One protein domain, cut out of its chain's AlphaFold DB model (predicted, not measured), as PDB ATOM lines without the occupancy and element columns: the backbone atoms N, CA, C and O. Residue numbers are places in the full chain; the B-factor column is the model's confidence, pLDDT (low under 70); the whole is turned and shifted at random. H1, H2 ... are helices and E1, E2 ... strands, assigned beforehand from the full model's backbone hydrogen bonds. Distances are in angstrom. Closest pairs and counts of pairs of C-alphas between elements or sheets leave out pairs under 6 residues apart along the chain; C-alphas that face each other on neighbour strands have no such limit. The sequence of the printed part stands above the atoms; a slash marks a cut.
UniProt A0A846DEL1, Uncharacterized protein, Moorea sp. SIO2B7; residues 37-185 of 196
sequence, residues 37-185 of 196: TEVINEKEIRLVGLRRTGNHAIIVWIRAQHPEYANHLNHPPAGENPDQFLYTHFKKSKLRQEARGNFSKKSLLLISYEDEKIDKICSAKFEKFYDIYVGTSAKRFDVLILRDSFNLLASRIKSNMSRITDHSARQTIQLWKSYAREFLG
ATOM      1  N   THR A  37     -47.103  18.782  51.517       85.19
ATOM      2  CA  THR A  37     -46.865  19.852  50.540       85.19
ATOM      3  C   THR A  37     -45.591  19.612  49.730       85.19
ATOM      4  O   THR A  37     -45.254  20.399  48.846       85.19
ATOM      5  N   GLU A  38     -44.859  18.534  50.024       92.56
ATOM      6  CA  GLU A  38     -43.619  18.226  49.335       92.56
ATOM      7  C   GLU A  38     -43.892  17.760  47.903       92.56
ATOM      8  O   GLU A  38     -44.487  16.709  47.658       92.56
ATOM      9  N   VAL A  39     -43.386  18.536  46.946       95.38
ATOM     10  CA  VAL A  39     -43.331  18.132  45.543       95.38
ATOM     11  C   VAL A  39     -42.248  17.068  45.379       95.38
ATOM     12  O   VAL A  39     -41.062  17.319  45.612       95.38
ATOM     13  N   ILE A  40     -42.666  15.882  44.942       96.12
ATOM     14  CA  ILE A  40     -41.782  14.755  44.632       96.12
ATOM     15  C   ILE A  40     -41.338  14.815  43.175       96.12
ATOM     16  O   ILE A  40     -40.157  14.616  42.892       96.12
ATOM     17  N   ASN A  41     -42.271  15.090  42.260       96.31
ATOM     18  CA  ASN A  41     -41.993  15.172  40.831       96.31
ATOM     19  C   ASN A  41     -42.228  16.607  40.337       96.31
ATOM     20  O   ASN A  41     -43.345  17.119  40.407       96.31
ATOM     21  N   GLU A  42     -41.207  17.273  39.802       95.75
ATOM     22  CA  GLU A  42     -41.386  18.627  39.247       95.75
ATOM     23  C   GLU A  42     -42.315  18.615  38.026       95.75
ATOM     24  O   GLU A  42     -43.168  19.490  37.858       95.75
ATOM     25  N   LYS A  43     -42.167  17.593  37.179       95.94
ATOM     26  CA  LYS A  43     -43.069  17.303  36.069       95.94
ATOM     27  C   LYS A  43     -43.404  15.826  36.036       95.94
ATOM     28  O   LYS A  43     -42.556  14.966  36.269       95.94
ATOM     29  N   GLU A  44     -44.633  15.545  35.659       96.12
ATOM     30  CA  GLU A  44     -45.127  14.204  35.439       96.12
ATOM     31  C   GLU A  44     -45.844  14.140  34.095       96.12
ATOM     32  O   GLU A  44     -46.659  15.004  33.771       96.12
ATOM     33  N   ILE A  45     -45.521  13.121  33.307       96.00
ATOM     34  CA  ILE A  45     -46.157  12.858  32.022       96.00
ATOM     35  C   ILE A  45     -46.684  11.428  32.045       96.00
ATOM     36  O   ILE A  45     -45.908  10.468  32.088       96.00
ATOM     37  N   ARG A  46     -48.005  11.283  31.971       96.31
ATOM     38  CA  ARG A  46     -48.666  10.006  31.722       96.31
ATOM     39  C   ARG A  46     -48.958   9.900  30.233       96.31
ATOM     40  O   ARG A  46     -49.704  10.681  29.653       96.31
ATOM     41  N   LEU A  47     -48.323   8.928  29.601       96.44
ATOM     42  CA  LEU A  47     -48.349   8.720  28.164       96.44
ATOM     43  C   LEU A  47     -49.123   7.441  27.862       96.44
ATOM     44  O   LEU A  47     -48.781   6.367  28.351       96.44
ATOM     45  N   VAL A  48     -50.176   7.555  27.064       96.88
ATOM     46  CA  VAL A  48     -51.083   6.455  26.740       96.88
ATOM     47  C   VAL A  48     -51.083   6.260  25.233       96.88
ATOM     48  O   VAL A  48     -51.286   7.201  24.469       96.88
ATOM     49  N   GLY A  49     -50.827   5.039  24.781       96.19
ATOM     50  CA  GLY A  49     -50.707   4.744  23.360       96.19
ATOM     51  C   GLY A  49     -50.967   3.279  23.056       96.19
ATOM     52  O   GLY A  49     -50.918   2.411  23.917       96.19
ATOM     53  N   LEU A  50     -51.256   2.975  21.801       94.94
ATOM     54  CA  LEU A  50     -51.296   1.587  21.351       94.94
ATOM     55  C   LEU A  50     -49.881   1.138  20.987       94.94
ATOM     56  O   LEU A  50     -49.072   1.930  20.510       94.94
ATOM     57  N   ARG A  51     -49.543  -0.143  21.133       92.69
ATOM     58  CA  ARG A  51     -48.283  -0.651  20.562       92.69
ATOM     59  C   ARG A  51     -48.228  -0.350  19.067       92.69
ATOM     60  O   ARG A  51     -49.216  -0.571  18.363       92.69
ATOM     61  N   ARG A  52     -47.048   0.073  18.591       91.62
ATOM     62  CA  ARG A  52     -46.749   0.471  17.191       91.62
ATOM     63  C   ARG A  52     -47.294   1.836  16.749       91.62
ATOM     64  O   ARG A  52     -47.301   2.121  15.551       91.62
ATOM     65  N   THR A  53     -47.677   2.701  17.680       93.19
ATOM     66  CA  THR A  53     -48.003   4.110  17.387       93.19
ATOM     67  C   THR A  53     -46.788   5.037  17.404       93.19
ATOM     68  O   THR A  53     -46.912   6.185  17.003       93.19
ATOM     69  N   GLY A  54     -45.616   4.552  17.831       91.62
ATOM     70  CA  GLY A  54     -44.410   5.378  17.971       91.62
ATOM     71  C   GLY A  54     -44.137   5.867  19.396       91.62
ATOM     72  O   GLY A  54     -43.287   6.736  19.564       91.62
ATOM     73  N   ASN A  55     -44.784   5.282  20.417       93.88
ATOM     74  CA  ASN A  55     -44.594   5.648  21.832       93.88
ATOM     75  C   ASN A  55     -43.119   5.800  22.216       93.88
ATOM     76  O   ASN A  55     -42.731   6.807  22.790       93.88
ATOM     77  N   HIS A  56     -42.279   4.834  21.841       92.62
ATOM     78  CA  HIS A  56     -40.861   4.831  22.197       92.62
ATOM     79  C   HIS A  56     -40.097   6.033  21.620       92.62
ATOM     80  O   HIS A  56     -39.244   6.588  22.303       92.62
ATOM     81  N   ALA A  57     -40.420   6.469  20.397       94.56
ATOM     82  CA  ALA A  57     -39.779   7.634  19.791       94.56
ATOM     83  C   ALA A  57     -40.145   8.920  20.546       94.56
ATOM     84  O   ALA A  57     -39.268   9.717  20.866       94.56
ATOM     85  N   ILE A  58     -41.425   9.076  20.901       94.44
ATOM     86  CA  ILE A  58     -41.913  10.222  21.679       94.44
ATOM     87  C   ILE A  58     -41.310  10.218  23.090       94.44
ATOM     88  O   ILE A  58     -40.830  11.247  23.551       94.44
ATOM     89  N   ILE A  59     -41.257   9.059  23.749       94.56
ATOM     90  CA  ILE A  59     -40.631   8.892  25.068       94.56
ATOM     91  C   ILE A  59     -39.154   9.300  25.031       94.56
ATOM     92  O   ILE A  59     -38.704  10.048  25.898       94.56
ATOM     93  N   VAL A  60     -38.392   8.828  24.039       93.94
ATOM     94  CA  VAL A  60     -36.974   9.188  23.883       93.94
ATOM     95  C   VAL A  60     -36.817  10.686  23.630       93.94
ATOM     96  O   VAL A  60     -35.973  11.314  24.264       93.94
ATOM     97  N   TRP A  61     -37.651  11.268  22.765       94.56
ATOM     98  CA  TRP A  61     -37.633  12.704  22.487       94.56
ATOM     99  C   TRP A  61     -37.923  13.544  23.738       94.56
ATOM    100  O   TRP A  61     -37.156  14.454  24.036       94.56
ATOM    101  N   ILE A  62     -38.957  13.193  24.513       93.06
ATOM    102  CA  ILE A  62     -39.288  13.851  25.787       93.06
ATOM    103  C   ILE A  62     -38.116  13.744  26.763       93.06
ATOM    104  O   ILE A  62     -37.689  14.748  27.326       93.06
ATOM    105  N   ARG A  63     -37.555  12.543  26.948       91.81
ATOM    106  CA  ARG A  63     -36.425  12.333  27.866       91.81
ATOM    107  C   ARG A  63     -35.198  13.152  27.473       91.81
ATOM    108  O   ARG A  63     -34.510  13.649  28.354       91.81
ATOM    109  N   ALA A  64     -34.946  13.339  26.179       92.06
ATOM    110  CA  ALA A  64     -33.832  14.156  25.704       92.06
ATOM    111  C   ALA A  64     -33.962  15.648  26.076       92.06
ATOM    112  O   ALA A  64     -32.950  16.336  26.149       92.06
ATOM    113  N   GLN A  65     -35.174  16.145  26.354       90.19
ATOM    114  CA  GLN A  65     -35.399  17.515  26.842       90.19
ATOM    115  C   GLN A  65     -35.150  17.666  28.356       90.19
ATOM    116  O   GLN A  65     -35.228  18.771  28.888       90.19
ATOM    117  N   HIS A  66     -34.883  16.563  29.060       88.94
ATOM    118  CA  HIS A  66     -34.759  16.498  30.514       88.94
ATOM    119  C   HIS A  66     -33.461  15.775  30.909       88.94
ATOM    120  O   HIS A  66     -33.509  14.597  31.259       88.94
ATOM    121  N   PRO A  67     -32.297  16.456  30.846       82.12
ATOM    122  CA  PRO A  67     -30.999  15.844  31.159       82.12
ATOM    123  C   PRO A  67     -30.835  15.478  32.645       82.12
ATOM    124  O   PRO A  67     -30.031  14.612  32.981       82.12
ATOM    125  N   GLU A  68     -31.614  16.113  33.522       87.94
ATOM    126  CA  GLU A  68     -31.684  15.827  34.958       87.94
ATOM    127  C   GLU A  68     -32.297  14.443  35.264       87.94
ATOM    128  O   GLU A  68     -32.799  13.748  34.380       87.94
ATOM    129  N   TYR A  69     -32.308  14.036  36.540       80.56
ATOM    130  CA  TYR A  69     -32.835  12.729  36.953       80.56
ATOM    131  C   TYR A  69     -34.316  12.522  36.564       80.56
ATOM    132  O   TYR A  69     -35.240  12.971  37.250       80.56
ATOM    133  N   ALA A  70     -34.519  11.758  35.487       83.75
ATOM    134  CA  ALA A  70     -35.816  11.311  34.998       83.75
ATOM    135  C   ALA A  70     -36.054   9.828  35.324       83.75
ATOM    136  O   ALA A  70     -35.228   8.966  35.010       83.75
ATOM    137  N   ASN A  71     -37.214   9.513  35.902       92.94
ATOM    138  CA  ASN A  71     -37.663   8.136  36.093       92.94
ATOM    139  C   ASN A  71     -38.709   7.769  35.039       92.94
ATOM    140  O   ASN A  71     -39.633   8.538  34.788       92.94
ATOM    141  N   HIS A  72     -38.588   6.577  34.455       94.56
ATOM    142  CA  HIS A  72     -39.541   6.072  33.469       94.56
ATOM    143  C   HIS A  72     -40.117   4.731  33.919       94.56
ATOM    144  O   HIS A  72     -39.415   3.722  33.983       94.56
ATOM    145  N   LEU A  73     -41.416   4.728  34.205       94.44
ATOM    146  CA  LEU A  73     -42.212   3.544  34.491       94.44
ATOM    147  C   LEU A  73     -42.813   3.036  33.176       94.44
ATOM    148  O   LEU A  73     -43.815   3.559  32.686       94.44
ATOM    149  N   ASN A  74     -42.164   2.033  32.581       92.88
ATOM    150  CA  ASN A  74     -42.594   1.464  31.308       92.88
ATOM    151  C   ASN A  74     -43.651   0.371  31.509       92.88
ATOM    152  O   ASN A  74     -43.329  -0.719  31.979       92.88
ATOM    153  N   HIS A  75     -44.886   0.666  31.109       92.06
ATOM    154  CA  HIS A  75     -46.040  -0.231  31.122       92.06
ATOM    155  C   HIS A  75     -46.290  -0.894  32.488       92.06
ATOM    156  O   HIS A  75     -46.340  -2.123  32.581       92.06
ATOM    157  N   PRO A  76     -46.437  -0.101  33.572       92.38
ATOM    158  CA  PRO A  76     -46.875  -0.654  34.844       92.38
ATOM    159  C   PRO A  76     -48.331  -1.144  34.746       92.38
ATOM    160  O   PRO A  76     -49.063  -0.734  33.839       92.38
ATOM    161  N   PRO A  77     -48.789  -1.991  35.685       91.69
ATOM    162  CA  PRO A  77     -50.188  -2.400  35.740       91.69
ATOM    163  C   PRO A  77     -51.107  -1.181  35.875       91.69
ATOM    164  O   PRO A  77     -50.938  -0.340  36.759       91.69
ATOM    165  N   ALA A  78     -52.099  -1.088  34.992       93.44
ATOM    166  CA  ALA A  78     -53.115  -0.048  35.073       93.44
ATOM    167  C   ALA A  78     -53.989  -0.238  36.324       93.44
ATOM    168  O   ALA A  78     -54.492  -1.336  36.571       93.44
ATOM    169  N   GLY A  79     -54.199   0.842  37.079       90.81
ATOM    170  CA  GLY A  79     -55.060   0.855  38.263       90.81
ATOM    171  C   GLY A  79     -54.391   0.420  39.575       90.81
ATOM    172  O   GLY A  79     -55.056   0.364  40.611       90.81
ATOM    173  N   GLU A  80     -53.092   0.124  39.558       91.31
ATOM    174  CA  GLU A  80     -52.340  -0.390  40.706       91.31
ATOM    175  C   GLU A  80     -51.112   0.474  41.015       91.31
ATOM    176  O   GLU A  80     -50.637   1.231  40.173       91.31
ATOM    177  N   ASN A  81     -50.562   0.334  42.226       93.06
ATOM    178  CA  ASN A  81     -49.314   0.998  42.595       93.06
ATOM    179  C   ASN A  81     -48.149   0.437  41.744       93.06
ATOM    180  O   ASN A  81     -47.794  -0.742  41.896       93.06
ATOM    181  N   PRO A  82     -47.525   1.259  40.877       94.12
ATOM    182  CA  PRO A  82     -46.536   0.776  39.924       94.12
ATOM    183  C   PRO A  82     -45.246   0.312  40.613       94.12
ATOM    184  O   PRO A  82     -44.709  -0.744  40.271       94.12
ATOM    185  N   ASP A  83     -44.768   1.037  41.624       93.44
ATOM    186  CA  ASP A  83     -43.541   0.689  42.341       93.44
ATOM    187  C   ASP A  83     -43.711  -0.579  43.181       93.44
ATOM    188  O   ASP A  83     -42.805  -1.413  43.248       93.44
ATOM    189  N   GLN A  84     -44.895  -0.789  43.764       91.69
ATOM    190  CA  GLN A  84     -45.224  -2.025  44.479       91.69
ATOM    191  C   GLN A  84     -45.243  -3.233  43.534       91.69
ATOM    192  O   GLN A  84     -44.707  -4.299  43.873       91.69
ATOM    193  N   PHE A  85     -45.817  -3.079  42.338       91.88
ATOM    194  CA  PHE A  85     -45.778  -4.114  41.309       91.88
ATOM    195  C   PHE A  85     -44.338  -4.429  40.898       91.88
ATOM    196  O   PHE A  85     -43.917  -5.590  40.947       91.88
ATOM    197  N   LEU A  86     -43.543  -3.407  40.573       91.69
ATOM    198  CA  LEU A  86     -42.145  -3.576  40.176       91.69
ATOM    199  C   LEU A  86     -41.310  -4.204  41.296       91.69
ATOM    200  O   LEU A  86     -40.520  -5.114  41.044       91.69
ATOM    201  N   TYR A  87     -41.498  -3.787  42.549       91.62
ATOM    202  CA  TYR A  87     -40.819  -4.392  43.695       91.62
ATOM    203  C   TYR A  87     -41.177  -5.872  43.848       91.62
ATOM    204  O   TYR A  87     -40.313  -6.691  44.167       91.62
ATOM    205  N   THR A  88     -42.431  -6.243  43.591       89.31
ATOM    206  CA  THR A  88     -42.871  -7.640  43.667       89.31
ATOM    207  C   THR A  88     -42.125  -8.529  42.671       89.31
ATOM    208  O   THR A  88     -41.809  -9.663  43.028       89.31
ATOM    209  N   HIS A  89     -41.759  -7.998  41.501       88.25
ATOM    210  CA  HIS A  89     -41.061  -8.732  40.442       88.25
ATOM    211  C   HIS A  89     -39.530  -8.663  40.547       88.25
ATOM    212  O   HIS A  89     -38.861  -9.674  40.361       88.25
ATOM    213  N   PHE A  90     -38.961  -7.498  40.871       90.62
ATOM    214  CA  PHE A  90     -37.510  -7.270  40.817       90.62
ATOM    215  C   PHE A  90     -36.817  -7.209  42.185       90.62
ATOM    216  O   PHE A  90     -35.593  -7.273  42.244       90.62
ATOM    217  N   LYS A  91     -37.567  -7.044  43.284       90.75
ATOM    218  CA  LYS A  91     -37.071  -7.047  44.678       90.75
ATOM    219  C   LYS A  91     -35.906  -6.085  44.984       90.75
ATOM    220  O   LYS A  91     -35.112  -6.337  45.885       90.75
ATOM    221  N   LYS A  92     -35.819  -4.940  44.296       92.94
ATOM    222  CA  LYS A  92     -34.781  -3.917  44.547       92.94
ATOM    223  C   LYS A  92     -35.130  -3.028  45.747       92.94
ATOM    224  O   LYS A  92     -36.287  -2.649  45.920       92.94
ATOM    225  N   SER A  93     -34.128  -2.639  46.540       92.31
ATOM    226  CA  SER A  93     -34.298  -1.787  47.733       92.31
ATOM    227  C   SER A  93     -34.953  -0.440  47.417       92.31
ATOM    228  O   SER A  93     -35.893  -0.049  48.102       92.31
ATOM    229  N   LYS A  94     -34.524   0.221  46.335       92.38
ATOM    230  CA  LYS A  94     -35.118   1.480  45.864       92.38
ATOM    231  C   LYS A  94     -36.607   1.333  45.530       92.38
ATOM    232  O   LYS A  94     -37.411   2.134  45.979       92.38
ATOM    233  N   LEU A  95     -36.995   0.260  44.837       92.31
ATOM    234  CA  LEU A  95     -38.409  -0.011  44.528       92.31
ATOM    235  C   LEU A  95     -39.230  -0.257  45.798       92.31
ATOM    236  O   LEU A  95     -40.363   0.194  45.900       92.31
ATOM    237  N   ARG A  96     -38.651  -0.932  46.799       92.88
ATOM    238  CA  ARG A  96     -39.292  -1.106  48.111       92.88
ATOM    239  C   ARG A  96     -39.546   0.231  48.804       92.88
ATOM    240  O   ARG A  96     -40.540   0.364  49.512       92.88
ATOM    241  N   GLN A  97     -38.610   1.165  48.668       93.94
ATOM    242  CA  GLN A  97     -38.681   2.488  49.269       93.94
ATOM    243  C   GLN A  97     -39.798   3.321  48.618       93.94
ATOM    244  O   GLN A  97     -40.691   3.776  49.331       93.94
ATOM    245  N   GLU A  98     -39.807   3.422  47.284       94.44
ATOM    246  CA  GLU A  98     -40.848   4.133  46.522       94.44
ATOM    247  C   GLU A  98     -42.234   3.496  46.756       94.44
ATOM    248  O   GLU A  98     -43.179   4.192  47.113       94.44
ATOM    249  N   ALA A  99     -42.347   2.159  46.729       92.50
ATOM    250  CA  ALA A  99     -43.605   1.449  47.000       92.50
ATOM    251  C   ALA A  99     -44.212   1.776  48.379       92.50
ATOM    252  O   ALA A  99     -45.431   1.742  48.563       92.50
ATOM    253  N   ARG A 100     -43.363   2.110  49.360       90.88
ATOM    254  CA  ARG A 100     -43.762   2.494  50.722       90.88
ATOM    255  C   ARG A 100     -44.066   3.982  50.883       90.88
ATOM    256  O   ARG A 100     -44.500   4.370  51.962       90.88
ATOM    257  N   GLY A 101     -43.875   4.791  49.843       91.19
ATOM    258  CA  GLY A 101     -44.108   6.236  49.876       91.19
ATOM    259  C   GLY A 101     -42.906   7.089  50.213       91.19
ATOM    260  O   GLY A 101     -43.041   8.301  50.319       91.19
ATOM    261  N   ASN A 102     -41.738   6.479  50.385       92.94
ATOM    262  CA  ASN A 102     -40.509   7.204  50.670       92.94
ATOM    263  C   ASN A 102     -39.875   7.619  49.335       92.94
ATOM    264  O   ASN A 102     -38.840   7.090  48.933       92.94
ATOM    265  N   PHE A 103     -40.560   8.482  48.595       94.44
ATOM    266  CA  PHE A 103     -40.220   8.755  47.206       94.44
ATOM    267  C   PHE A 103     -38.911   9.543  47.061       94.44
ATOM    268  O   PHE A 103     -38.652  10.493  47.799       94.44
ATOM    269  N   SER A 104     -38.103   9.191  46.060       94.00
ATOM    270  CA  SER A 104     -36.974  10.028  45.639       94.00
ATOM    271  C   SER A 104     -37.497  11.219  44.836       94.00
ATOM    272  O   SER A 104     -38.391  11.033  44.004       94.00
ATOM    273  N   LYS A 105     -36.907  12.408  45.008       95.06
ATOM    274  CA  LYS A 105     -37.226  13.581  44.175       95.06
ATOM    275  C   LYS A 105     -36.814  13.368  42.722       95.06
ATOM    276  O   LYS A 105     -35.769  12.772  42.450       95.06
ATOM    277  N   LYS A 106     -37.651  13.834  41.795       94.56
ATOM    278  CA  LYS A 106     -37.500  13.622  40.350       94.56
ATOM    279  C   LYS A 106     -37.796  14.920  39.607       94.56
ATOM    280  O   LYS A 106     -38.815  15.558  39.864       94.56
ATOM    281  N   SER A 107     -36.949  15.284  38.649       95.81
ATOM    282  CA  SER A 107     -37.260  16.398  37.741       95.81
ATOM    283  C   SER A 107     -38.348  15.997  36.736       95.81
ATOM    284  O   SER A 107     -39.177  16.812  36.332       95.81
ATOM    285  N   LEU A 108     -38.384  14.713  36.362       96.25
ATOM    286  CA  LEU A 108     -39.402  14.137  35.493       96.25
ATOM    287  C   LEU A 108     -39.793  12.727  35.952       96.25
ATOM    288  O   LEU A 108     -38.946  11.837  36.075       96.25
ATOM    289  N   LEU A 109     -41.094  12.504  36.114       96.88
ATOM    290  CA  LEU A 109     -41.702  11.180  36.149       96.88
ATOM    291  C   LEU A 109     -42.442  10.926  34.834       96.88
ATOM    292  O   LEU A 109     -43.361  11.652  34.474       96.88
ATOM    293  N   LEU A 110     -42.054   9.878  34.120       96.75
ATOM    294  CA  LEU A 110     -42.728   9.430  32.911       96.75
ATOM    295  C   LEU A 110     -43.390   8.082  33.181       96.75
ATOM    296  O   LEU A 110     -42.715   7.135  33.585       96.75
ATOM    297  N   ILE A 111     -44.688   7.972  32.923       96.31
ATOM    298  CA  ILE A 111     -45.434   6.717  33.047       96.31
ATOM    299  C   ILE A 111     -46.046   6.409  31.693       96.31
ATOM    300  O   ILE A 111     -46.873   7.173  31.209       96.31
ATOM    301  N   SER A 112     -45.635   5.315  31.054       96.31
ATOM    302  CA  SER A 112     -46.145   4.959  29.728       96.31
ATOM    303  C   SER A 112     -47.010   3.711  29.776       96.31
ATOM    304  O   SER A 112     -46.544   2.664  30.209       96.31
ATOM    305  N   TYR A 113     -48.235   3.792  29.271       96.62
ATOM    306  CA  TYR A 113     -49.153   2.668  29.131       96.62
ATOM    307  C   TYR A 113     -49.327   2.322  27.655       96.62
ATOM    308  O   TYR A 113     -49.681   3.179  26.845       96.62
ATOM    309  N   GLU A 114     -49.090   1.055  27.315       95.00
ATOM    310  CA  GLU A 114     -49.331   0.528  25.977       95.00
ATOM    311  C   GLU A 114     -50.464  -0.496  25.990       95.00
ATOM    312  O   GLU A 114     -50.471  -1.380  26.837       95.00
ATOM    313  N   ASP A 115     -51.393  -0.425  25.037       94.62
ATOM    314  CA  ASP A 115     -52.476  -1.415  24.876       94.62
ATOM    315  C   ASP A 115     -53.388  -1.600  26.109       94.62
ATOM    316  O   ASP A 115     -54.035  -2.634  26.272       94.62
ATOM    317  N   GLU A 116     -53.501  -0.573  26.950       95.75
ATOM    318  CA  GLU A 116     -54.367  -0.568  28.134       95.75
ATOM    319  C   GLU A 116     -55.603   0.302  27.917       95.75
ATOM    320  O   GLU A 116     -55.571   1.294  27.184       95.75
ATOM    321  N   LYS A 117     -56.718  -0.050  28.560       95.38
ATOM    322  CA  LYS A 117     -57.931   0.771  28.486       95.38
ATOM    323  C   LYS A 117     -57.784   2.030  29.345       95.38
ATOM    324  O   LYS A 117     -57.320   1.954  30.482       95.38
ATOM    325  N   ILE A 118     -58.212   3.173  28.812       94.81
ATOM    326  CA  ILE A 118     -58.041   4.484  29.460       94.81
ATOM    327  C   ILE A 118     -58.822   4.565  30.782       94.81
ATOM    328  O   ILE A 118     -58.298   5.075  31.767       94.81
ATOM    329  N   ASP A 119     -60.020   3.980  30.841       93.75
ATOM    330  CA  ASP A 119     -60.860   3.897  32.047       93.75
ATOM    331  C   ASP A 119     -60.211   3.091  33.184       93.75
ATOM    332  O   ASP A 119     -60.419   3.379  34.362       93.75
ATOM    333  N   LYS A 120     -59.390   2.093  32.845       94.88
ATOM    334  CA  LYS A 120     -58.603   1.327  33.815       94.88
ATOM    335  C   LYS A 120     -57.380   2.114  34.289       94.88
ATOM    336  O   LYS A 120     -57.086   2.106  35.484       94.88
ATOM    337  N   ILE A 121     -56.687   2.792  33.368       94.69
ATOM    338  CA  ILE A 121     -55.538   3.657  33.685       94.69
ATOM    339  C   ILE A 121     -55.973   4.779  34.634       94.69
ATOM    340  O   ILE A 121     -55.323   4.987  35.650       94.69
ATOM    341  N   CYS A 122     -57.093   5.436  34.334       93.50
ATOM    342  CA  CYS A 122     -57.620   6.584  35.078       93.50
ATOM    343  C   CYS A 122     -58.792   6.181  35.983       93.50
ATOM    344  O   CYS A 122     -59.759   6.926  36.149       93.50
ATOM    345  N   SER A 123     -58.773   4.954  36.514       92.94
ATOM    346  CA  SER A 123     -59.882   4.478  37.341       92.94
ATOM    347  C   SER A 123     -60.034   5.349  38.589       92.94
ATOM    348  O   SER A 123     -59.042   5.722  39.212       92.94
ATOM    349  N   ALA A 124     -61.269   5.616  39.022       91.25
ATOM    350  CA  ALA A 124     -61.520   6.460  40.195       91.25
ATOM    351  C   ALA A 124     -60.798   5.962  41.464       91.25
ATOM    352  O   ALA A 124     -60.339   6.763  42.276       91.25
ATOM    353  N   LYS A 125     -60.652   4.633  41.624       90.25
ATOM    354  CA  LYS A 125     -59.843   4.041  42.702       90.25
ATOM    355  C   LYS A 125     -58.389   4.497  42.585       90.25
ATOM    356  O   LYS A 125     -57.817   4.930  43.574       90.25
ATOM    357  N   PHE A 126     -57.796   4.381  41.404       91.31
ATOM    358  CA  PHE A 126     -56.398   4.725  41.185       91.31
ATOM    359  C   PHE A 126     -56.134   6.223  41.338       91.31
ATOM    360  O   PHE A 126     -55.234   6.580  42.090       91.31
ATOM    361  N   GLU A 127     -56.964   7.077  40.736       92.12
ATOM    362  CA  GLU A 127     -56.847   8.539  40.858       92.12
ATOM    363  C   GLU A 127     -56.936   8.996  42.321       92.12
ATOM    364  O   GLU A 127     -56.142   9.812  42.778       92.12
ATOM    365  N   LYS A 128     -57.826   8.382  43.114       90.50
ATOM    366  CA  LYS A 128     -57.936   8.656  44.556       90.50
ATOM    367  C   LYS A 128     -56.638   8.377  45.323       90.50
ATOM    368  O   LYS A 128     -56.350   9.050  46.308       90.50
ATOM    369  N   PHE A 129     -55.878   7.363  44.916       92.12
ATOM    370  CA  PHE A 129     -54.639   6.955  45.578       92.12
ATOM    371  C   PHE A 129     -53.380   7.422  44.839       92.12
ATOM    372  O   PHE A 129     -52.276   7.018  45.196       92.12
ATOM    373  N   TYR A 130     -53.515   8.262  43.817       92.19
ATOM    374  CA  TYR A 130     -52.434   8.528  42.879       92.19
ATOM    375  C   TYR A 130     -51.174   9.076  43.567       92.19
ATOM    376  O   TYR A 130     -50.090   8.501  43.460       92.19
ATOM    377  N   ASP A 131     -51.336  10.111  44.390       93.06
ATOM    378  CA  ASP A 131     -50.228  10.769  45.093       93.06
ATOM    379  C   ASP A 131     -49.545   9.843  46.106       93.06
ATOM    380  O   ASP A 131     -48.334   9.921  46.310       93.06
ATOM    381  N   ILE A 132     -50.282   8.905  46.713       93.50
ATOM    382  CA  ILE A 132     -49.672   7.909  47.605       93.50
ATOM    383  C   ILE A 132     -48.963   6.787  46.835       93.50
ATOM    384  O   ILE A 132     -48.204   6.025  47.439       93.50
ATOM    385  N   TYR A 133     -49.202   6.650  45.532       93.75
ATOM    386  CA  TYR A 133     -48.569   5.637  44.693       93.75
ATOM    387  C   TYR A 133     -47.305   6.137  44.016       93.75
ATOM    388  O   TYR A 133     -46.347   5.374  43.962       93.75
ATOM    389  N   VAL A 134     -47.286   7.381  43.534       93.62
ATOM    390  CA  VAL A 134     -46.158   7.910  42.742       93.62
ATOM    391  C   VAL A 134     -45.595   9.246  43.241       93.62
ATOM    392  O   VAL A 134     -44.630   9.766  42.672       93.62
ATOM    393  N   GLY A 135     -46.159   9.784  44.322       94.25
ATOM    394  CA  GLY A 135     -45.784  11.071  44.896       94.25
ATOM    395  C   GLY A 135     -46.510  12.250  44.250       94.25
ATOM    396  O   GLY A 135     -46.987  12.182  43.115       94.25
ATOM    397  N   THR A 136     -46.584  13.354  44.991       94.56
ATOM    398  CA  THR A 136     -47.182  14.606  44.521       94.56
ATOM    399  C   THR A 136     -46.333  15.221  43.413       94.56
ATOM    400  O   THR A 136     -45.103  15.291  43.517       94.56
ATOM    401  N   SER A 137     -46.993  15.695  42.360       94.94
ATOM    402  CA  SER A 137     -46.335  16.291  41.197       94.94
ATOM    403  C   SER A 137     -46.740  17.748  41.045       94.94
ATOM    404  O   SER A 137     -47.923  18.060  41.116       94.94
ATOM    405  N   ALA A 138     -45.780  18.644  40.802       95.38
ATOM    406  CA  ALA A 138     -46.081  20.070  40.628       95.38
ATOM    407  C   ALA A 138     -46.830  20.353  39.320       95.38
ATOM    408  O   ALA A 138     -47.646  21.270  39.252       95.38
ATOM    409  N   LYS A 139     -46.544  19.581  38.264       94.50
ATOM    410  CA  LYS A 139     -47.243  19.654  36.976       94.50
ATOM    411  C   LYS A 139     -47.500  18.253  36.451       94.50
ATOM    412  O   LYS A 139     -46.563  17.457  36.379       94.50
ATOM    413  N   ARG A 140     -48.739  17.977  36.046       94.38
ATOM    414  CA  ARG A 140     -49.151  16.707  35.438       94.38
ATOM    415  C   ARG A 140     -49.662  16.939  34.027       94.38
ATOM    416  O   ARG A 140     -50.435  17.865  33.794       94.38
ATOM    417  N   PHE A 141     -49.227  16.092  33.105       94.31
ATOM    418  CA  PHE A 141     -49.652  16.113  31.715       94.31
ATOM    419  C   PHE A 141     -50.113  14.726  31.297       94.31
ATOM    420  O   PHE A 141     -49.379  13.749  31.459       94.31
ATOM    421  N   ASP A 142     -51.288  14.672  30.685       95.12
ATOM    422  CA  ASP A 142     -51.783  13.487  30.007       95.12
ATOM    423  C   ASP A 142     -51.543  13.606  28.503       95.12
ATOM    424  O   ASP A 142     -51.919  14.591  27.867       95.12
ATOM    425  N   VAL A 143     -50.887  12.599  27.928       95.25
ATOM    426  CA  VAL A 143     -50.519  12.559  26.511       95.25
ATOM    427  C   VAL A 143     -51.088  11.298  25.880       95.25
ATOM    428  O   VAL A 143     -50.616  10.191  26.136       95.25
ATOM    429  N   LEU A 144     -52.073  11.471  25.003       96.38
ATOM    430  CA  LEU A 144     -52.624  10.400  24.183       96.38
ATOM    431  C   LEU A 144     -51.923  10.352  22.821       96.38
ATOM    432  O   LEU A 144     -51.942  11.322  22.066       96.38
ATOM    433  N   ILE A 145     -51.347   9.202  22.476       96.25
ATOM    434  CA  ILE A 145     -50.732   8.962  21.169       96.25
ATOM    435  C   ILE A 145     -51.673   8.109  20.330       96.25
ATOM    436  O   ILE A 145     -51.810   6.897  20.535       96.25
ATOM    437  N   LEU A 146     -52.269   8.744  19.327       95.38
ATOM    438  CA  LEU A 146     -53.157   8.099  18.375       95.38
ATOM    439  C   LEU A 146     -52.516   8.085  16.987       95.38
ATOM    440  O   LEU A 146     -52.229   9.125  16.403       95.38
ATOM    441  N   ARG A 147     -52.302   6.882  16.452       94.81
ATOM    442  CA  ARG A 147     -51.931   6.679  15.047       94.81
ATOM    443  C   ARG A 147     -53.192   6.423  14.233       94.81
ATOM    444  O   ARG A 147     -54.157   5.861  14.760       94.81
ATOM    445  N   ASP A 148     -53.162   6.774  12.953       94.62
ATOM    446  CA  ASP A 148     -54.222   6.397  12.025       94.62
ATOM    447  C   ASP A 148     -54.481   4.877  12.069       94.62
ATOM    448  O   ASP A 148     -53.569   4.059  12.256       94.62
ATOM    449  N   SER A 149     -55.754   4.500  11.957       93.19
ATOM    450  CA  SER A 149     -56.201   3.120  12.165       93.19
ATOM    451  C   SER A 149     -55.601   2.159  11.139       93.19
ATOM    452  O   SER A 149     -55.178   1.063  11.508       93.19
ATOM    453  N   PHE A 150     -55.515   2.565   9.871       91.44
ATOM    454  CA  PHE A 150     -55.024   1.716   8.787       91.44
ATOM    455  C   PHE A 150     -53.540   1.371   8.954       91.44
ATOM    456  O   PHE A 150     -53.188   0.190   8.948       91.44
ATOM    457  N   ASN A 151     -52.668   2.355   9.190       92.12
ATOM    458  CA  ASN A 151     -51.239   2.107   9.379       92.12
ATOM    459  C   ASN A 151     -50.944   1.369  10.684       92.12
ATOM    460  O   ASN A 151     -50.003   0.571  10.740       92.12
ATOM    461  N   LEU A 152     -51.723   1.617  11.740       91.81
ATOM    462  CA  LEU A 152     -51.596   0.860  12.980       91.81
ATOM    463  C   LEU A 152     -51.898  -0.624  12.742       91.81
ATOM    464  O   LEU A 152     -51.079  -1.477  13.094       91.81
ATOM    465  N   LEU A 153     -53.047  -0.927  12.130       90.12
ATOM    466  CA  LEU A 153     -53.460  -2.296  11.827       90.12
ATOM    467  C   LEU A 153     -52.457  -2.973  10.891       90.12
ATOM    468  O   LEU A 153     -51.976  -4.060  11.209       90.12
ATOM    469  N   ALA A 154     -52.057  -2.306   9.807       89.75
ATOM    470  CA  ALA A 154     -51.048  -2.813   8.882       89.75
ATOM    471  C   ALA A 154     -49.722  -3.118   9.598       89.75
ATOM    472  O   ALA A 154     -49.147  -4.193   9.412       89.75
ATOM    473  N   SER A 155     -49.255  -2.228  10.486       90.81
ATOM    474  CA  SER A 155     -48.035  -2.482  11.258       90.81
ATOM    475  C   SER A 155     -48.176  -3.670  12.207       90.81
ATOM    476  O   SER A 155     -47.175  -4.353  12.419       90.81
ATOM    477  N   ARG A 156     -49.347  -3.890  12.814       89.31
ATOM    478  CA  ARG A 156     -49.587  -5.006  13.743       89.31
ATOM    479  C   ARG A 156     -49.698  -6.344  13.031       89.31
ATOM    480  O   ARG A 156     -49.175  -7.337  13.535       89.31
ATOM    481  N   ILE A 157     -50.331  -6.355  11.859       87.00
ATOM    482  CA  ILE A 157     -50.403  -7.523  10.977       87.00
ATOM    483  C   ILE A 157     -48.989  -7.900  10.530       87.00
ATOM    484  O   ILE A 157     -48.571  -9.036  10.727       87.00
ATOM    485  N   LYS A 158     -48.206  -6.927  10.036       89.56
ATOM    486  CA  LYS A 158     -46.810  -7.147   9.625       89.56
ATOM    487  C   LYS A 158     -45.938  -7.701  10.757       89.56
ATOM    488  O   LYS A 158     -45.028  -8.478  10.498       89.56
ATOM    489  N   SER A 159     -46.194  -7.304  12.003       85.19
ATOM    490  CA  SER A 159     -45.451  -7.780  13.174       85.19
ATOM    491  C   SER A 159     -46.066  -9.015  13.847       85.19
ATOM    492  O   SER A 159     -45.736  -9.279  15.000       85.19
ATOM    493  N   ASN A 160     -46.987  -9.733  13.191       80.62
ATOM    494  CA  ASN A 160     -47.683 -10.913  13.727       80.62
ATOM    495  C   ASN A 160     -48.412 -10.699  15.075       80.62
ATOM    496  O   ASN A 160     -48.709 -11.667  15.771       80.62
ATOM    497  N   MET A 161     -48.744  -9.457  15.449       72.81
ATOM    498  CA  MET A 161     -49.483  -9.160  16.691       72.81
ATOM    499  C   MET A 161     -51.001  -9.262  16.527       72.81
ATOM    500  O   MET A 161     -51.736  -9.334  17.510       72.81
ATOM    501  N   SER A 162     -51.500  -9.217  15.295       63.78
ATOM    502  CA  SER A 162     -52.927  -9.345  15.008       63.78
ATOM    503  C   SER A 162     -53.087 -10.096  13.698       63.78
ATOM    504  O   SER A 162     -52.794  -9.553  12.635       63.78
ATOM    505  N   ARG A 163     -53.524 -11.356  13.759       61.91
ATOM    506  CA  ARG A 163     -54.008 -12.051  12.564       61.91
ATOM    507  C   ARG A 163     -55.423 -11.559  12.277       61.91
ATOM    508  O   ARG A 163     -56.209 -11.340  13.194       61.91
ATOM    509  N   ILE A 164     -55.725 -11.358  10.999       57.19
ATOM    510  CA  ILE A 164     -56.936 -10.675  10.510       57.19
ATOM    511  C   ILE A 164     -58.233 -11.413  10.916       57.19
ATOM    512  O   ILE A 164     -59.299 -10.806  10.970       57.19
ATOM    513  N   THR A 165     -58.143 -12.693  11.286       59.69
ATOM    514  CA  THR A 165     -59.268 -13.550  11.692       59.69
ATOM    515  C   THR A 165     -59.466 -13.682  13.205       59.69
ATOM    516  O   THR A 165     -60.462 -14.262  13.631       59.69
ATOM    517  N   ASP A 166     -58.560 -13.153  14.032       64.94
ATOM    518  CA  ASP A 166     -58.527 -13.479  15.460       64.94
ATOM    519  C   ASP A 166     -59.281 -12.459  16.328       64.94
ATOM    520  O   ASP A 166     -59.357 -11.260  16.048       64.94
ATOM    521  N   HIS A 167     -59.785 -12.938  17.468       70.81
ATOM    522  CA  HIS A 167     -60.355 -12.133  18.555       70.81
ATOM    523  C   HIS A 167     -59.478 -10.919  18.940       70.81
ATOM    524  O   HIS A 167     -59.997  -9.853  19.281       70.81
ATOM    525  N   SER A 168     -58.155 -11.042  18.804       72.81
ATOM    526  CA  SER A 168     -57.173  -9.978  19.053       72.81
ATOM    527  C   SER A 168     -57.322  -8.764  18.124       72.81
ATOM    528  O   SER A 168     -57.122  -7.626  18.560       72.81
ATOM    529  N   ALA A 169     -57.727  -8.964  16.865       78.94
ATOM    530  CA  ALA A 169     -57.970  -7.872  15.926       78.94
ATOM    531  C   ALA A 169     -59.200  -7.053  16.342       78.94
ATOM    532  O   ALA A 169     -59.152  -5.822  16.366       78.94
ATOM    533  N   ARG A 170     -60.279  -7.727  16.769       85.25
ATOM    534  CA  ARG A 170     -61.474  -7.052  17.304       85.25
ATOM    535  C   ARG A 170     -61.142  -6.252  18.558       85.25
ATOM    536  O   ARG A 170     -61.535  -5.094  18.644       85.25
ATOM    537  N   GLN A 171     -60.385  -6.829  19.492       87.06
ATOM    538  CA  GLN A 171     -59.935  -6.117  20.692       87.06
ATOM    539  C   GLN A 171     -59.087  -4.887  20.350       87.06
ATOM    540  O   GLN A 171     -59.335  -3.815  20.892       87.06
ATOM    541  N   THR A 172     -58.155  -5.012  19.400       88.81
ATOM    542  CA  THR A 172     -57.346  -3.884  18.914       88.81
ATOM    543  C   THR A 172     -58.219  -2.766  18.346       88.81
ATOM    544  O   THR A 172     -58.025  -1.606  18.696       88.81
ATOM    545  N   ILE A 173     -59.204  -3.097  17.504       91.56
ATOM    546  CA  ILE A 173     -60.124  -2.109  16.921       91.56
ATOM    547  C   ILE A 173     -60.951  -1.427  18.012       91.56
ATOM    548  O   ILE A 173     -61.121  -0.211  17.975       91.56
ATOM    549  N   GLN A 174     -61.462  -2.181  18.989       93.88
ATOM    550  CA  GLN A 174     -62.232  -1.599  20.092       93.88
ATOM    551  C   GLN A 174     -61.377  -0.674  20.956       93.88
ATOM    552  O   GLN A 174     -61.831   0.408  21.328       93.88
ATOM    553  N   LEU A 175     -60.130  -1.057  21.225       95.06
ATOM    554  CA  LEU A 175     -59.213  -0.225  21.988       95.06
ATOM    555  C   LEU A 175     -58.832   1.042  21.210       95.06
ATOM    556  O   LEU A 175     -58.917   2.136  21.759       95.06
ATOM    557  N   TRP A 176     -58.543   0.931  19.910       96.25
ATOM    558  CA  TRP A 176     -58.331   2.095  19.045       96.25
ATOM    559  C   TRP A 176     -59.534   3.032  19.036       96.25
ATOM    560  O   TRP A 176     -59.365   4.234  19.215       96.25
ATOM    561  N   LYS A 177     -60.755   2.493  18.923       96.94
ATOM    562  CA  LYS A 177     -61.979   3.295  19.025       96.94
ATOM    563  C   LYS A 177     -62.066   4.009  20.369       96.94
ATOM    564  O   LYS A 177     -62.416   5.178  20.386       96.94
ATOM    565  N   SER A 178     -61.736   3.351  21.482       96.69
ATOM    566  CA  SER A 178     -61.748   4.012  22.795       96.69
ATOM    567  C   SER A 178     -60.772   5.191  22.870       96.69
ATOM    568  O   SER A 178     -61.123   6.225  23.422       96.69
ATOM    569  N   TYR A 179     -59.601   5.086  22.237       97.19
ATOM    570  CA  TYR A 179     -58.623   6.175  22.195       97.19
ATOM    571  C   TYR A 179     -59.088   7.296  21.262       97.19
ATOM    572  O   TYR A 179     -58.968   8.466  21.598       97.19
ATOM    573  N   ALA A 180     -59.670   6.953  20.111       97.12
ATOM    574  CA  ALA A 180     -60.246   7.936  19.199       97.12
ATOM    575  C   ALA A 180     -61.382   8.736  19.858       97.12
ATOM    576  O   ALA A 180     -61.442   9.947  19.687       97.12
ATOM    577  N   ARG A 181     -62.240   8.084  20.653       97.19
ATOM    578  CA  ARG A 181     -63.301   8.760  21.417       97.19
ATOM    579  C   ARG A 181     -62.752   9.738  22.449       97.19
ATOM    580  O   ARG A 181     -63.265  10.847  22.544       97.19
ATOM    581  N   GLU A 182     -61.699   9.357  23.171       96.12
ATOM    582  CA  GLU A 182     -61.022  10.267  24.101       96.12
ATOM    583  C   GLU A 182     -60.416  11.464  23.356       96.12
ATOM    584  O   GLU A 182     -60.638  12.603  23.744       96.12
ATOM    585  N   PHE A 183     -59.728  11.225  22.233       95.81
ATOM    586  CA  PHE A 183     -59.167  12.291  21.394       95.81
ATOM    587  C   PHE A 183     -60.232  13.263  20.858       95.81
ATOM    588  O   PHE A 183     -59.993  14.465  20.796       95.81
ATOM    589  N   LEU A 184     -61.408  12.753  20.481       96.50
ATOM    590  CA  LEU A 184     -62.541  13.554  20.007       96.50
ATOM    591  C   LEU A 184     -63.322  14.239  21.145       96.50
ATOM    592  O   LEU A 184     -64.249  14.999  20.869       96.50
ATOM    593  N   GLY A 185     -62.978  13.978  22.410       94.50
ATOM    594  CA  GLY A 185     -63.673  14.524  23.578       94.50
ATOM    595  C   GLY A 185     -65.033  13.881  23.873       94.50
ATOM    596  O   GLY A 185     -65.797  14.415  24.679       94.50
TER     597      GLY A 185
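This is residues 37 to 185 of the 196 residues of an uncharacterized protein of Moorea sp. SIO2B7 (UniProt A0A846DEL1). A twisted sheet of four parallel strands has H1 packed along one face, while the short helices H2 to H6 arch over the other side. Beyond the ends of the strands lie H7 and H8, where H8 packs on the ends of E4 and E1 with its residues 175 to 183 and is near H4 and H7. The printed part has 149 residues with eight named helices and four named strands, in the order E1 H1 E2 H2 H3 E3 H4 H5 H6 E4 H7 H8; the sheet's order is E2 E3 E1 E4. The class is mixed, helices and strands. The whole is compact, with a radius of gyration of the C-alphas of 16.5 A, yet elongated, spanning 49 by 31 by 30 A.

E1, residues 41 to 49, begins at C-alpha 41 (-41.993, 15.172, 40.831) and is 22.1 A long. H1, residues 55 to 64, measures 14.3 A, and E2, residues 70 to 74, 12.5 A. H2 holds residues 82 to 90 and H3 residues 93 to 99. E3, residues 106 to 114, is 22.8 A long. H4 has residues 118 to 121, H5 124 to 128 and H6 130 to 134. E4, residues 140 to 145, measures 16.3 A and H7, residues 149 to 158, 14.1 A. H8, residues 167 to 183, is 24.6 A long and ends at C-alpha 183 (-59.167, 12.291, 21.394).

In the sheet, twisted with C-alphas up to 4.3 A off its best plane, E1 pairs with E3 through N 45 and O 109 at 2.9 A and with E4 through N 48 and O 143 at 2.8 A; E3 pairs with E2 through N 73 and O 110 at 2.8 A. H1 is on the sheet at a height of 9.1 A, over E3 and E1, along the strands at 6 degrees to E1 on the local plane. E1, H1, E2 form a split strand-helix-strand unit, with E3 between its parallel strands; E2, H2 H3, E3 form an unsplit one, and both crossovers are right-handed. With H8 on one face and H1 on the other, there are three layers. H2 and H3 touch as a helical hairpin, at a shallow tilt of 30 degrees, closest at C-alphas 84 and 99, 4.6 A. H2 also touches H6, closest at C-alphas 82 and 133, 7.1 A. H5 meets H4 and H6 only through their links. H7 and H8 are close but not clearly touching, with C-alphas 149 and 176 at 7.3 A. H4 is too short for an O i to N i+4 pair; in the other helices each such pair is within hydrogen-bond range.

The C-alphas farthest apart, those of Thr 37 and Thr 165, are 52.7 A apart. The printed part has no cut and no long link. Mean pLDDT of the printed part is 91.4; residues 162 to 166 are under 70.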